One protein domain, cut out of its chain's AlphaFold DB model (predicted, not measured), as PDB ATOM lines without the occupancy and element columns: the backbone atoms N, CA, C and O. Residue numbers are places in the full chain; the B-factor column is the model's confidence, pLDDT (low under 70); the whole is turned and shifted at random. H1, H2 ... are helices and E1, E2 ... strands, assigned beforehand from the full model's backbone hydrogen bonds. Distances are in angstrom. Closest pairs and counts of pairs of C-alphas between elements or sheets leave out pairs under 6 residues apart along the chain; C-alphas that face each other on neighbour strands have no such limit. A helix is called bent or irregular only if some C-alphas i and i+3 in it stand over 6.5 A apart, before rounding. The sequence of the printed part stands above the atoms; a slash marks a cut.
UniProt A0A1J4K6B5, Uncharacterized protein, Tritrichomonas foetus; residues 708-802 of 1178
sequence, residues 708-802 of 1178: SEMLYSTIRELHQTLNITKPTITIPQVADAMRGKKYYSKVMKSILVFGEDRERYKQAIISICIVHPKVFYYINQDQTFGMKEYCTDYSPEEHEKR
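What this domain is: This is residues 708 to 802 of the 1178 residues of an uncharacterized protein of Tritrichomonas foetus (UniProt A0A1J4K6B5). Three helices, H1, H2 and H3, stand about perpendicular to one another and, with the strand hairpin E3-E4, make a small body; a second hairpin, E1-E2, lies toward one end of the long axis and the short helix H4 at the other. H2 packs on both H1 and H3, while E3-E4 has H1 near E4 and H3 nearer E3. The printed part has 95 residues, with four named helices and four named strands in the order H1 H2 E1 E2 H3 E3 E4 H4, a mixed class of helices and strands. Each sheet is one antiparallel pair, E1 - E2 and E3 - E4. The whole is compact, with a radius of gyration of the C-alphas of 13.7 A, yet elongated, spanning 46 by 24 by 22 A.

How they stand to each other: H1, residues 708 to 722, touches H2, residues 731 to 738, about perpendicular at 80 degrees; their closest C-alphas are those of Thr 714 and Ala 737, 6.4 A apart. E1, residues 742 to 745, and E2, residues 750 to 753, form a hairpin, with N 745 and O 750 within hydrogen-bond range at 2.8 A. H2 touches H3, residues 758 to 771, about perpendicular at 81 degrees; the closest C-alphas are those of Ala 735 and Arg 758, 5.9 A apart. H1 and H3 are close but not clearly touching, with 2 pairs of C-alphas within 8 A. E3, residues 776 to 779, and E4, residues 784 to 787, form a hairpin, with N 777 and O 786 at 2.8 A. The closest C-alphas of H1 and E4 are those of Ile 715 and Gly 786, 6.8 A apart; those of H3 and E3 are Cys 769 and Phe 776, 5.7 A. Residues 729 to 730 pair antiparallel with residues 784 to 785 of E4. H4, residues 796 to 802, is apart from H1, H2 and H3. Every O i to N i+4 pair is within hydrogen-bond range in H1, H2 and H4, and 8 of 10 are in H3.

Where its parts are: H1 begins at C-alpha 708, (16.321, 50.168, 78.400), and is 20.9 A long. H3 is 19.9 A long and irregular: C-alphas 760 and 763 are 7.1 A apart. H4 ends at C-alpha 802, (16.416, 61.406, 108.768).

The domain as a whole: The two C-alphas farthest apart, those of Lys 749 and Arg 802, are 47.2 A apart. The printed part has no cut and no long link. Its mean pLDDT is 87.2, and residue 748 alone is under 70.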
ATOM      1  N   SER A 708      17.169  50.012  77.208       93.06
ATOM      2  CA  SER A 708      16.321  50.168  78.400       93.06
ATOM      3  C   SER A 708      15.877  48.833  78.994       93.06
ATOM      4  O   SER A 708      15.653  48.747  80.197       93.06
ATOM      5  N   GLU A 709      15.738  47.809  78.155       94.06
ATOM      6  CA  GLU A 709      15.374  46.452  78.555       94.06
ATOM      7  C   GLU A 709      16.587  45.731  79.154       94.06
ATOM      8  O   GLU A 709      16.486  45.155  80.234       94.06
ATOM      9  N   MET A 710      17.762  45.889  78.532       95.31
ATOM     10  CA  MET A 710      19.052  45.439  79.071       95.31
ATOM     11  C   MET A 710      19.341  46.041  80.455       95.31
ATOM     12  O   MET A 710      19.746  45.327  81.374       95.31
ATOM     13  N   LEU A 711      19.092  47.347  80.621       95.12
ATOM     14  CA  LEU A 711      19.227  48.050  81.897       95.12
ATOM     15  C   LEU A 711      18.224  47.533  82.940       95.12
ATOM     16  O   LEU A 711      18.624  47.214  84.056       95.12
ATOM     17  N   TYR A 712      16.942  47.403  82.579       95.44
ATOM     18  CA  TYR A 712      15.903  46.860  83.462       95.44
ATOM     19  C   TYR A 712      16.243  45.442  83.941       95.44
ATOM     20  O   TYR A 712      16.266  45.189  85.143       95.44
ATOM     21  N   SER A 713      16.570  44.542  83.008       94.81
ATOM     22  CA  SER A 713      16.920  43.153  83.313       94.81
ATOM     23  C   SER A 713      18.137  43.070  84.232       94.81
ATOM     24  O   SER A 713      18.124  42.306  85.189       94.81
ATOM     25  N   THR A 714      19.155  43.903  83.995       95.38
ATOM     26  CA  THR A 714      20.383  43.907  84.803       95.38
ATOM     27  C   THR A 714      20.165  44.490  86.204       95.38
ATOM     28  O   THR A 714      20.726  43.986  87.171       95.38
ATOM     29  N   ILE A 715      19.320  45.517  86.364       95.31
ATOM     30  CA  ILE A 715      18.950  46.020  87.699       95.31
ATOM     31  C   ILE A 715      18.147  44.953  88.464       95.31
ATOM     32  O   ILE A 715      18.386  44.754  89.656       95.31
ATOM     33  N   ARG A 716      17.239  44.235  87.789       94.94
ATOM     34  CA  ARG A 716      16.459  43.136  88.386       94.94
ATOM     35  C   ARG A 716      17.357  41.996  88.863       94.94
ATOM     36  O   ARG A 716      17.258  41.571  90.011       94.94
ATOM     37  N   GLU A 717      18.272  41.569  88.000       94.75
ATOM     38  CA  GLU A 717      19.297  40.562  88.271       94.75
ATOM     39  C   GLU A 717      20.175  40.956  89.471       94.75
ATOM     40  O   GLU A 717      20.391  40.140  90.364       94.75
ATOM     41  N   LEU A 718      20.608  42.219  89.566       95.94
ATOM     42  CA  LEU A 718      21.359  42.728  90.720       95.94
ATOM     43  C   LEU A 718      20.537  42.739  92.019       95.94
ATOM     44  O   LEU A 718      21.074  42.403  93.071       95.94
ATOM     45  N   HIS A 719      19.239  43.062  91.975       94.31
ATOM     46  CA  HIS A 719      18.371  42.927  93.153       94.31
ATOM     47  C   HIS A 719      18.235  41.471  93.613       94.31
ATOM     48  O   HIS A 719      18.307  41.207  94.813       94.31
ATOM     49  N   GLN A 720      18.064  40.540  92.671       93.50
ATOM     50  CA  GLN A 720      17.909  39.111  92.949       93.50
ATOM     51  C   GLN A 720      19.204  38.475  93.479       93.50
ATOM     52  O   GLN A 720      19.166  37.742  94.462       93.50
ATOM     53  N   THR A 721      20.348  38.771  92.856       93.75
ATOM     54  CA  THR A 721      21.652  38.173  93.200       93.75
ATOM     55  C   THR A 721      22.267  38.753  94.473       93.75
ATOM     56  O   THR A 721      22.881  38.014  95.238       93.75
ATOM     57  N   LEU A 722      22.088  40.053  94.734       90.62
ATOM     58  CA  LEU A 722      22.652  40.732  95.907       90.62
ATOM     59  C   LEU A 722      21.652  40.871  97.074       90.62
ATOM     60  O   LEU A 722      22.004  41.436  98.109       90.62
ATOM     61  N   ASN A 723      20.416  40.379  96.914       90.19
ATOM     62  CA  ASN A 723      19.314  40.468  97.884       90.19
ATOM     63  C   ASN A 723      19.084  41.901  98.423       90.19
ATOM     64  O   ASN A 723      18.956  42.145  99.625       90.19
ATOM     65  N   ILE A 724      19.095  42.879  97.514       89.56
ATOM     66  CA  ILE A 724      19.038  44.304  97.853       89.56
ATOM     67  C   ILE A 724      17.578  44.754  97.997       89.56
ATOM     68  O   ILE A 724      16.830  44.753  97.023       89.56
ATOM     69  N   THR A 725      17.191  45.226  99.186       87.50
ATOM     70  CA  THR A 725      15.822  45.703  99.494       87.50
ATOM     71  C   THR A 725      15.660  47.230  99.491       87.50
ATOM     72  O   THR A 725      14.621  47.766  99.879       87.50
ATOM     73  N   LYS A 726      16.699  47.972  99.086       88.81
ATOM     74  CA  LYS A 726      16.742  49.447  99.074       88.81
ATOM     75  C   LYS A 726      17.439  49.954  97.807       88.81
ATOM     76  O   LYS A 726      18.256  49.230  97.248       88.81
ATOM     77  N   PRO A 727      17.180  51.187  97.342       87.38
ATOM     78  CA  PRO A 727      17.871  51.756  96.186       87.38
ATOM     79  C   PRO A 727      19.320  52.141  96.532       87.38
ATOM     80  O   PRO A 727      19.641  53.312  96.724       87.38
ATOM     81  N   THR A 728      20.192  51.138  96.643       91.62
ATOM     82  CA  THR A 728      21.627  51.265  96.956       91.62
ATOM     83  C   THR A 728      22.530  50.791  95.816       91.62
ATOM     84  O   THR A 728      23.747  50.784  95.971       91.62
ATOM     85  N   ILE A 729      21.962  50.396  94.670       94.31
ATOM     86  CA  ILE A 729      22.734  49.968  93.499       94.31
ATOM     87  C   ILE A 729      23.309  51.214  92.821       94.31
ATOM     88  O   ILE A 729      22.573  52.143  92.497       94.31
ATOM     89  N   THR A 730      24.624  51.250  92.624       93.62
ATOM     90  CA  THR A 730      25.348  52.394  92.044       93.62
ATOM     91  C   THR A 730      25.523  52.266  90.527       93.62
ATOM     92  O   THR A 730      25.489  51.167  89.967       93.62
ATOM     93  N   ILE A 731      25.773  53.390  89.842       90.56
ATOM     94  CA  ILE A 731      26.001  53.393  88.384       90.56
ATOM     95  C   ILE A 731      27.175  52.480  87.964       90.56
ATOM     96  O   ILE A 731      26.992  51.747  86.993       90.56
ATOM     97  N   PRO A 732      28.340  52.446  88.653       90.56
ATOM     98  CA  PRO A 732      29.429  51.531  88.298       90.56
ATOM     99  C   PRO A 732      29.029  50.053  88.359       90.56
ATOM    100  O   PRO A 732      29.266  49.341  87.391       90.56
ATOM    101  N   GLN A 733      28.349  49.612  89.427       92.81
ATOM    102  CA  GLN A 733      27.896  48.217  89.574       92.81
ATOM    103  C   GLN A 733      26.984  47.781  88.418       92.81
ATOM    104  O   GLN A 733      27.090  46.662  87.926       92.81
ATOM    105  N   VAL A 734      26.111  48.679  87.955       93.06
ATOM    106  CA  VAL A 734      25.206  48.415  86.828       93.06
ATOM    107  C   VAL A 734      25.926  48.488  85.487       93.06
ATOM    108  O   VAL A 734      25.679  47.641  84.641       93.06
ATOM    109  N   ALA A 735      26.853  49.428  85.291       91.31
ATOM    110  CA  ALA A 735      27.680  49.464  84.085       91.31
ATOM    111  C   ALA A 735      28.561  48.205  83.953       91.31
ATOM    112  O   ALA A 735      28.759  47.713  82.846       91.31
ATOM    113  N   ASP A 736      29.035  47.652  85.070       91.12
ATOM    114  CA  ASP A 736      29.808  46.408  85.089       91.12
ATOM    115  C   ASP A 736      28.932  45.175  84.860       91.12
ATOM    116  O   ASP A 736      29.273  44.346  84.025       91.12
ATOM    117  N   ALA A 737      27.758  45.086  85.488       92.69
ATOM    118  CA  ALA A 737      26.803  44.009  85.214       92.69
ATOM    119  C   ALA A 737      26.136  44.114  83.820       92.69
ATOM    120  O   ALA A 737      25.513  43.155  83.362       92.69
ATOM    121  N   MET A 738      26.243  45.263  83.140       93.50
ATOM    122  CA  MET A 738      25.847  45.448  81.735       93.50
ATOM    123  C   MET A 738      26.974  45.114  80.747       93.50
ATOM    124  O   MET A 738      26.683  44.899  79.572       93.50
ATOM    125  N   ARG A 739      28.239  45.060  81.186       92.44
ATOM    126  CA  ARG A 739      29.413  44.804  80.337       92.44
ATOM    127  C   ARG A 739      29.245  43.509  79.537       92.44
ATOM    128  O   ARG A 739      28.891  42.472  80.085       92.44
ATOM    129  N   GLY A 740      29.491  43.575  78.229       87.50
ATOM    130  CA  GLY A 740      29.363  42.433  77.315       87.50
ATOM    131  C   GLY A 740      27.931  42.110  76.864       87.50
ATOM    132  O   GLY A 740      27.764  41.442  75.846       87.50
ATOM    133  N   LYS A 741      26.884  42.624  77.528       93.44
ATOM    134  CA  LYS A 741      25.495  42.376  77.104       93.44
ATOM    135  C   LYS A 741      25.182  43.081  75.773       93.44
ATOM    136  O   LYS A 741      25.611  44.213  75.521       93.44
ATOM    137  N   LYS A 742      24.433  42.385  74.911       92.94
ATOM    138  CA  LYS A 742      24.057  42.799  73.547       92.94
ATOM    139  C   LYS A 742      22.689  43.487  73.546       92.94
ATOM    140  O   LYS A 742      21.737  42.958  74.112       92.94
ATOM    141  N   TYR A 743      22.542  44.618  72.854       94.12
ATOM    142  CA  TYR A 743      21.242  45.274  72.656       94.12
ATOM    143  C   TYR A 743      21.060  45.824  71.239       94.12
ATOM    144  O   TYR A 743      22.002  46.318  70.620       94.12
ATOM    145  N   TYR A 744      19.828  45.817  70.729       89.31
ATOM    146  CA  TYR A 744      19.518  46.446  69.447       89.31
ATOM    147  C   TYR A 744      19.400  47.975  69.573       89.31
ATOM    148  O   TYR A 744      18.591  48.523  70.333       89.31
ATOM    149  N   SER A 745      20.206  48.692  68.793       86.50
ATOM    150  CA  SER A 745      20.217  50.149  68.719       86.50
ATOM    151  C   SER A 745      19.387  50.633  67.537       86.50
ATOM    152  O   SER A 745      19.871  50.734  66.412       86.50
ATOM    153  N   LYS A 746      18.133  51.028  67.797       74.56
ATOM    154  CA  LYS A 746      17.225  51.580  66.769       74.56
ATOM    155  C   LYS A 746      17.782  52.815  66.035       74.56
ATOM    156  O   LYS A 746      17.319  53.108  64.939       74.56
ATOM    157  N   VAL A 747      18.754  53.524  66.621       70.12
ATOM    158  CA  VAL A 747      19.418  54.693  66.010       70.12
ATOM    159  C   VAL A 747      20.483  54.269  64.996       70.12
ATOM    160  O   VAL A 747      20.522  54.821  63.902       70.12
ATOM    161  N   MET A 748      21.309  53.271  65.333       69.62
ATOM    162  CA  MET A 748      22.348  52.742  64.433       69.62
ATOM    163  C   MET A 748      21.830  51.634  63.499       69.62
ATOM    164  O   MET A 748      22.544  51.213  62.596       69.62
ATOM    165  N   LYS A 749      20.596  51.156  63.724       79.69
ATOM    166  CA  LYS A 749      19.979  49.973  63.092       79.69
ATOM    167  C   LYS A 749      20.803  48.682  63.242       79.69
ATOM    168  O   LYS A 749      20.691  47.773  62.429       79.69
ATOM    169  N   SER A 750      21.617  48.599  64.292       78.06
ATOM    170  CA  SER A 750      22.559  47.506  64.539       78.06
ATOM    171  C   SER A 750      22.470  46.990  65.973       78.06
ATOM    172  O   SER A 750      22.010  47.692  66.878       78.06
ATOM    173  N   ILE A 751      22.924  45.755  66.189       86.25
ATOM    174  CA  ILE A 751      23.190  45.226  67.529       86.25
ATOM    175  C   ILE A 751      24.494  45.859  68.030       86.25
ATOM    176  O   ILE A 751      25.480  45.912  67.299       86.25
ATOM    177  N   LEU A 752      24.487  46.355  69.266       87.38
ATOM    178  CA  LEU A 752      25.648  46.919  69.946       87.38
ATOM    179  C   LEU A 752      25.936  46.121  71.219       87.38
ATOM    180  O   LEU A 752      25.022  45.793  71.976       87.38
ATOM    181  N   VAL A 753      27.215  45.860  71.477       90.38
ATOM    182  CA  VAL A 753      27.702  45.341  72.761       90.38
ATOM    183  C   VAL A 753      27.931  46.519  73.711       90.38
ATOM    184  O   VAL A 753      28.463  47.558  73.306       90.38
ATOM    185  N   PHE A 754      27.546  46.385  74.979       90.50
ATOM    186  CA  PHE A 754      27.898  47.365  76.006       90.50
ATOM    187  C   PHE A 754      29.374  47.198  76.411       90.50
ATOM    188  O   PHE A 754      29.740  46.276  77.142       90.50
ATOM    189  N   GLY A 755      30.234  48.072  75.880       86.56
ATOM    190  CA  GLY A 755      31.672  48.088  76.165       86.56
ATOM    191  C   GLY A 755      32.042  48.720  77.514       86.56
ATOM    192  O   GLY A 755      31.187  49.186  78.261       86.56
ATOM    193  N   GLU A 756      33.343  48.789  77.802       76.56
ATOM    194  CA  GLU A 756      33.898  49.239  79.095       76.56
ATOM    195  C   GLU A 756      33.703  50.734  79.428       76.56
ATOM    196  O   GLU A 756      34.055  51.182  80.518       76.56
ATOM    197  N   ASP A 757      33.157  51.505  78.488       75.75
ATOM    198  CA  ASP A 757      33.139  52.971  78.409       75.75
ATOM    199  C   ASP A 757      32.125  53.604  79.405       75.75
ATOM    200  O   ASP A 757      31.176  54.290  79.015       75.75
ATOM    201  N   ARG A 758      32.267  53.315  80.713       75.00
ATOM    202  CA  ARG A 758      31.253  53.562  81.770       75.00
ATOM    203  C   ARG A 758      30.684  54.991  81.763       75.00
ATOM    204  O   ARG A 758      29.465  55.177  81.807       75.00
ATOM    205  N   GLU A 759      31.544  56.010  81.680       75.50
ATOM    206  CA  GLU A 759      31.130  57.425  81.714       75.50
ATOM    207  C   GLU A 759      30.275  57.827  80.498       75.50
ATOM    208  O   GLU A 759      29.359  58.641  80.632       75.50
ATOM    209  N   ARG A 760      30.481  57.200  79.331       78.44
ATOM    210  CA  ARG A 760      29.683  57.452  78.119       78.44
ATOM    211  C   ARG A 760      28.213  57.063  78.288       78.44
ATOM    212  O   ARG A 760      27.340  57.696  77.692       78.44
ATOM    213  N   TYR A 761      27.933  56.049  79.108       81.44
ATOM    214  CA  TYR A 761      26.582  55.521  79.330       81.44
ATOM    215  C   TYR A 761      25.928  55.995  80.635       81.44
ATOM    216  O   TYR A 761      24.704  55.935  80.748       81.44
ATOM    217  N   LYS A 762      26.696  56.552  81.578       86.88
ATOM    218  CA  LYS A 762      26.232  57.127  82.857       86.88
ATOM    219  C   LYS A 762      24.988  58.010  82.720       86.88
ATOM    220  O   LYS A 762      23.984  57.787  83.392       86.88
ATOM    221  N   GLN A 763      25.015  58.962  81.784       85.94
ATOM    222  CA  GLN A 763      23.887  59.863  81.511       85.94
ATOM    223  C   GLN A 763      22.658  59.146  80.926       85.94
ATOM    224  O   GLN A 763      21.529  59.551  81.197       85.94
ATOM    225  N   ALA A 764      22.844  58.071  80.152       86.19
ATOM    226  CA  ALA A 764      21.741  57.267  79.619       86.19
ATOM    227  C   ALA A 764      21.077  56.417  80.717       86.19
ATOM    228  O   ALA A 764      19.851  56.366  80.780       86.19
ATOM    229  N   ILE A 765      21.878  55.821  81.610       90.00
ATOM    230  CA  ILE A 765      21.405  55.059  82.778       90.00
ATOM    231  C   ILE A 765      20.556  55.963  83.684       90.00
ATOM    232  O   ILE A 765      19.380  55.674  83.902       90.00
ATOM    233  N   ILE A 766      21.107  57.108  84.114       88.88
ATOM    234  CA  ILE A 766      20.389  58.110  84.923       88.88
ATOM    235  C   ILE A 766      19.084  58.540  84.232       88.88
ATOM    236  O   ILE A 766      18.020  58.523  84.850       88.88
ATOM    237  N   SER A 767      19.144  58.881  82.937       86.88
ATOM    238  CA  SER A 767      17.971  59.349  82.186       86.88
ATOM    239  C   SER A 767      16.838  58.321  82.158       86.88
ATOM    240  O   SER A 767      15.679  58.700  82.300       86.88
ATOM    241  N   ILE A 768      17.139  57.029  81.996       88.38
ATOM    242  CA  ILE A 768      16.113  55.977  81.947       88.38
ATOM    243  C   ILE A 768      15.509  55.741  83.337       88.38
ATOM    244  O   ILE A 768      14.284  55.684  83.457       88.38
ATOM    245  N   CYS A 769      16.330  55.698  84.391       87.00
ATOM    246  CA  CYS A 769      15.841  55.577  85.767       87.00
ATOM    247  C   CYS A 769      14.912  56.746  86.154       87.00
ATOM    248  O   CYS A 769      13.864  56.521  86.756       87.00
ATOM    249  N   ILE A 770      15.237  57.979  85.738       85.94
ATOM    250  CA  ILE A 770      14.394  59.172  85.948       85.94
ATOM    251  C   ILE A 770      13.116  59.145  85.091       85.94
ATOM    252  O   ILE A 770      12.058  59.555  85.563       85.94
ATOM    253  N   VAL A 771      13.178  58.679  83.837       86.50
ATOM    254  CA  VAL A 771      12.021  58.658  82.916       86.50
ATOM    255  C   VAL A 771      10.995  57.575  83.272       86.50
ATOM    256  O   VAL A 771       9.820  57.725  82.931       86.50
ATOM    257  N   HIS A 772      11.388  56.531  84.010       86.25
ATOM    258  CA  HIS A 772      10.504  55.441  84.440       86.25
ATOM    259  C   HIS A 772      10.309  55.376  85.978       86.25
ATOM    260  O   HIS A 772      10.540  54.328  86.586       86.25
ATOM    261  N   PRO A 773       9.789  56.434  86.641       85.06
ATOM    262  CA  PRO A 773       9.657  56.505  88.104       85.06
ATOM    263  C   PRO A 773       8.517  55.636  88.671       85.06
ATOM    264  O   PRO A 773       8.324  55.561  89.884       85.06
ATOM    265  N   LYS A 774       7.732  54.972  87.809       87.19
ATOM    266  CA  LYS A 774       6.822  53.879  88.202       87.19
ATOM    267  C   LYS A 774       7.558  52.546  88.402       87.19
ATOM    268  O   LYS A 774       7.023  51.666  89.059       87.19
ATOM    269  N   VAL A 775       8.766  52.416  87.851       90.38
ATOM    270  CA  VAL A 775       9.569  51.184  87.834       90.38
ATOM    271  C   VAL A 775      10.787  51.300  88.745       90.38
ATOM    272  O   VAL A 775      11.086  50.366  89.483       90.38
ATOM    273  N   PHE A 776      11.458  52.454  88.738       91.62
ATOM    274  CA  PHE A 776      12.678  52.688  89.508       91.62
ATOM    275  C   PHE A 776      12.480  53.704  90.639       91.62
ATOM    276  O   PHE A 776      11.667  54.627  90.553       91.62
ATOM    277  N   TYR A 777      13.283  53.548  91.687       90.31
ATOM    278  CA  TYR A 777      13.720  54.622  92.571       90.31
ATOM    279  C   TYR A 777      15.092  55.121  92.099       90.31
ATOM    280  O   TYR A 777      15.934  54.316  91.703       90.31
ATOM    281  N   TYR A 778      15.336  56.428  92.186       89.19
ATOM    282  CA  TYR A 778      16.635  57.055  91.922       89.19
ATOM    283  C   TYR A 778      16.908  58.119  92.989       89.19
ATOM    284  O   TYR A 778      16.077  59.003  93.204       89.19
ATOM    285  N   ILE A 779      18.059  58.037  93.659       87.56
ATOM    286  CA  ILE A 779      18.503  58.994  94.675       87.56
ATOM    287  C   ILE A 779      19.644  59.819  94.082       87.56
ATOM    288  O   ILE A 779      20.807  59.421  94.093       87.56
ATOM    289  N   ASN A 780      19.310  61.013  93.590       82.69
ATOM    290  CA  ASN A 780      20.263  61.890  92.903       82.69
ATOM    291  C   ASN A 780      21.479  62.288  93.762       82.69
ATOM    292  O   ASN A 780      22.558  62.526  93.232       82.69
ATOM    293  N   GLN A 781      21.298  62.361  95.085       81.44
ATOM    294  CA  GLN A 781      22.330  62.785  96.039       81.44
ATOM    295  C   GLN A 781      23.452  61.749  96.190       81.44
ATOM    296  O   GLN A 781      24.610  62.129  96.328       81.44
ATOM    297  N   ASP A 782      23.108  60.462  96.109       79.88
ATOM    298  CA  ASP A 782      24.031  59.349  96.361       79.88
ATOM    299  C   ASP A 782      24.351  58.571  95.056       79.88
ATOM    300  O   ASP A 782      25.124  57.617  95.057       79.88
ATOM    301  N   GLN A 783      23.747  58.985  93.928       84.00
ATOM    302  CA  GLN A 783      23.770  58.340  92.601       84.00
ATOM    303  C   GLN A 783      23.377  56.849  92.608       84.00
ATOM    304  O   GLN A 783      23.763  56.083  91.718       84.00
ATOM    305  N   THR A 784      22.565  56.447  93.588       88.88
ATOM    306  CA  THR A 784      22.018  55.095  93.704       88.88
ATOM    307  C   THR A 784      20.613  54.980  93.121       88.88
ATOM    308  O   THR A 784      19.867  55.953  92.986       88.88
ATOM    309  N   PHE A 785      20.237  53.759  92.762       89.62
ATOM    310  CA  PHE A 785      18.917  53.412  92.257       89.62
ATOM    311  C   PHE A 785      18.539  51.980  92.647       89.62
ATOM    312  O   PHE A 785      19.320  51.242  93.252       89.62
ATOM    313  N   GLY A 786      17.296  51.619  92.347       91.44
ATOM    314  CA  GLY A 786      16.756  50.276  92.517       91.44
ATOM    315  C   GLY A 786      15.362  50.162  91.905       91.44
ATOM    316  O   GLY A 786      14.762  51.169  91.531       91.44
ATOM    317  N   MET A 787      14.831  48.951  91.782       93.50
ATOM    318  CA  MET A 787      13.481  48.698  91.277       93.50
ATOM    319  C   MET A 787      12.440  48.738  92.395       93.50
ATOM    320  O   MET A 787      12.637  48.174  93.468       93.50
ATOM    321  N   LYS A 788      11.284  49.352  92.122       91.81
ATOM    322  CA  LYS A 788      10.180  49.484  93.088       91.81
ATOM    323  C   LYS A 788       9.613  48.141  93.545       91.81
ATOM    324  O   LYS A 788       9.254  48.015  94.707       91.81
ATOM    325  N   GLU A 789       9.621  47.144  92.659       92.62
ATOM    326  CA  GLU A 789       9.258  45.743  92.936       92.62
ATOM    327  C   GLU A 789      10.088  45.119  94.078       92.62
ATOM    328  O   GLU A 789       9.566  44.308  94.833       92.62
ATOM    329  N   TYR A 790      11.351  45.534  94.242       90.94
ATOM    330  CA  TYR A 790      12.296  44.990  95.231       90.94
ATOM    331  C   TYR A 790      12.574  45.953  96.394       90.94
ATOM    332  O   TYR A 790      13.257  45.602  97.348       90.94
ATOM    333  N   CYS A 791      12.077  47.187  96.314       90.69
ATOM    334  CA  CYS A 791      12.287  48.253  97.296       90.69
ATOM    335  C   CYS A 791      10.957  48.693  97.929       90.69
ATOM    336  O   CYS A 791      10.740  49.885  98.153       90.69
ATOM    337  N   THR A 792      10.056  47.741  98.185       85.56
ATOM    338  CA  THR A 792       8.722  47.965  98.773       85.56
ATOM    339  C   THR A 792       8.780  48.776 100.063       85.56
ATOM    340  O   THR A 792       7.990  49.696 100.257       85.56
ATOM    341  N   ASP A 793       9.774  48.484 100.897       81.69
ATOM    342  CA  ASP A 793       9.909  49.010 102.256       81.69
ATOM    343  C   ASP A 793      10.635  50.372 102.281       81.69
ATOM    344  O   ASP A 793      10.884  50.949 103.342       81.69
ATOM    345  N   TYR A 794      11.026  50.896 101.113       84.75
ATOM    346  CA  TYR A 794      11.728  52.169 100.997       84.75
ATOM    347  C   TYR A 794      10.744  53.341 100.867       84.75
ATOM    348  O   TYR A 794      10.286  53.670  99.773       84.75
ATOM    349  N   SER A 795      10.475  54.018 101.986       83.06
ATOM    350  CA  SER A 795       9.797  55.321 102.004       83.06
ATOM    351  C   SER A 795      10.789  56.459 101.698       83.06
ATOM    352  O   SER A 795      11.726  56.666 102.480       83.06
ATOM    353  N   PRO A 796      10.603  57.245 100.616       75.75
ATOM    354  CA  PRO A 796      11.464  58.395 100.324       75.75
ATOM    355  C   PRO A 796      11.416  59.467 101.421       75.75
ATOM    356  O   PRO A 796      12.448  60.038 101.769       75.75
ATOM    357  N   GLU A 797      10.239  59.694 102.013       78.50
ATOM    358  CA  GLU A 797      10.050  60.706 103.056       78.50
ATOM    359  C   GLU A 797      10.864  60.413 104.318       78.50
ATOM    360  O   GLU A 797      11.353  61.337 104.966       78.50
ATOM    361  N   GLU A 798      11.026  59.141 104.694       76.12
ATOM    362  CA  GLU A 798      11.859  58.780 105.844       76.12
ATOM    363  C   GLU A 798      13.330  59.130 105.620       76.12
ATOM    364  O   GLU A 798      14.008  59.562 106.553       76.12
ATOM    365  N   HIS A 799      13.830  58.967 104.394       72.25
ATOM    366  CA  HIS A 799      15.210  59.310 104.067       72.25
ATOM    367  C   HIS A 799      15.447  60.824 104.186       72.25
ATOM    368  O   HIS A 799      16.456  61.246 104.757       72.25
ATOM    369  N   GLU A 800      14.491  61.646 103.747       73.62
ATOM    370  CA  GLU A 800      14.552  63.103 103.903       73.62
ATOM    371  C   GLU A 800      14.404  63.539 105.370       73.62
ATOM    372  O   GLU A 800      15.223  64.320 105.862       73.62
ATOM    373  N   LYS A 801      13.441  62.969 106.111       78.06
ATOM    374  CA  LYS A 801      13.225  63.247 107.544       78.06
ATOM    375  C   LYS A 801      14.472  62.917 108.381       78.06
ATOM    376  O   LYS A 801      14.887  63.737 109.198       78.06
ATOM    377  N   ARG A 802      15.141  61.783 108.116       70.62
ATOM    378  CA  ARG A 802      16.416  61.406 108.768       70.62
ATOM    379  C   ARG A 802      17.568  62.362 108.414       70.62
ATOM    380  O   ARG A 802      18.382  62.669 109.287       70.62
TER     381      ARG A 802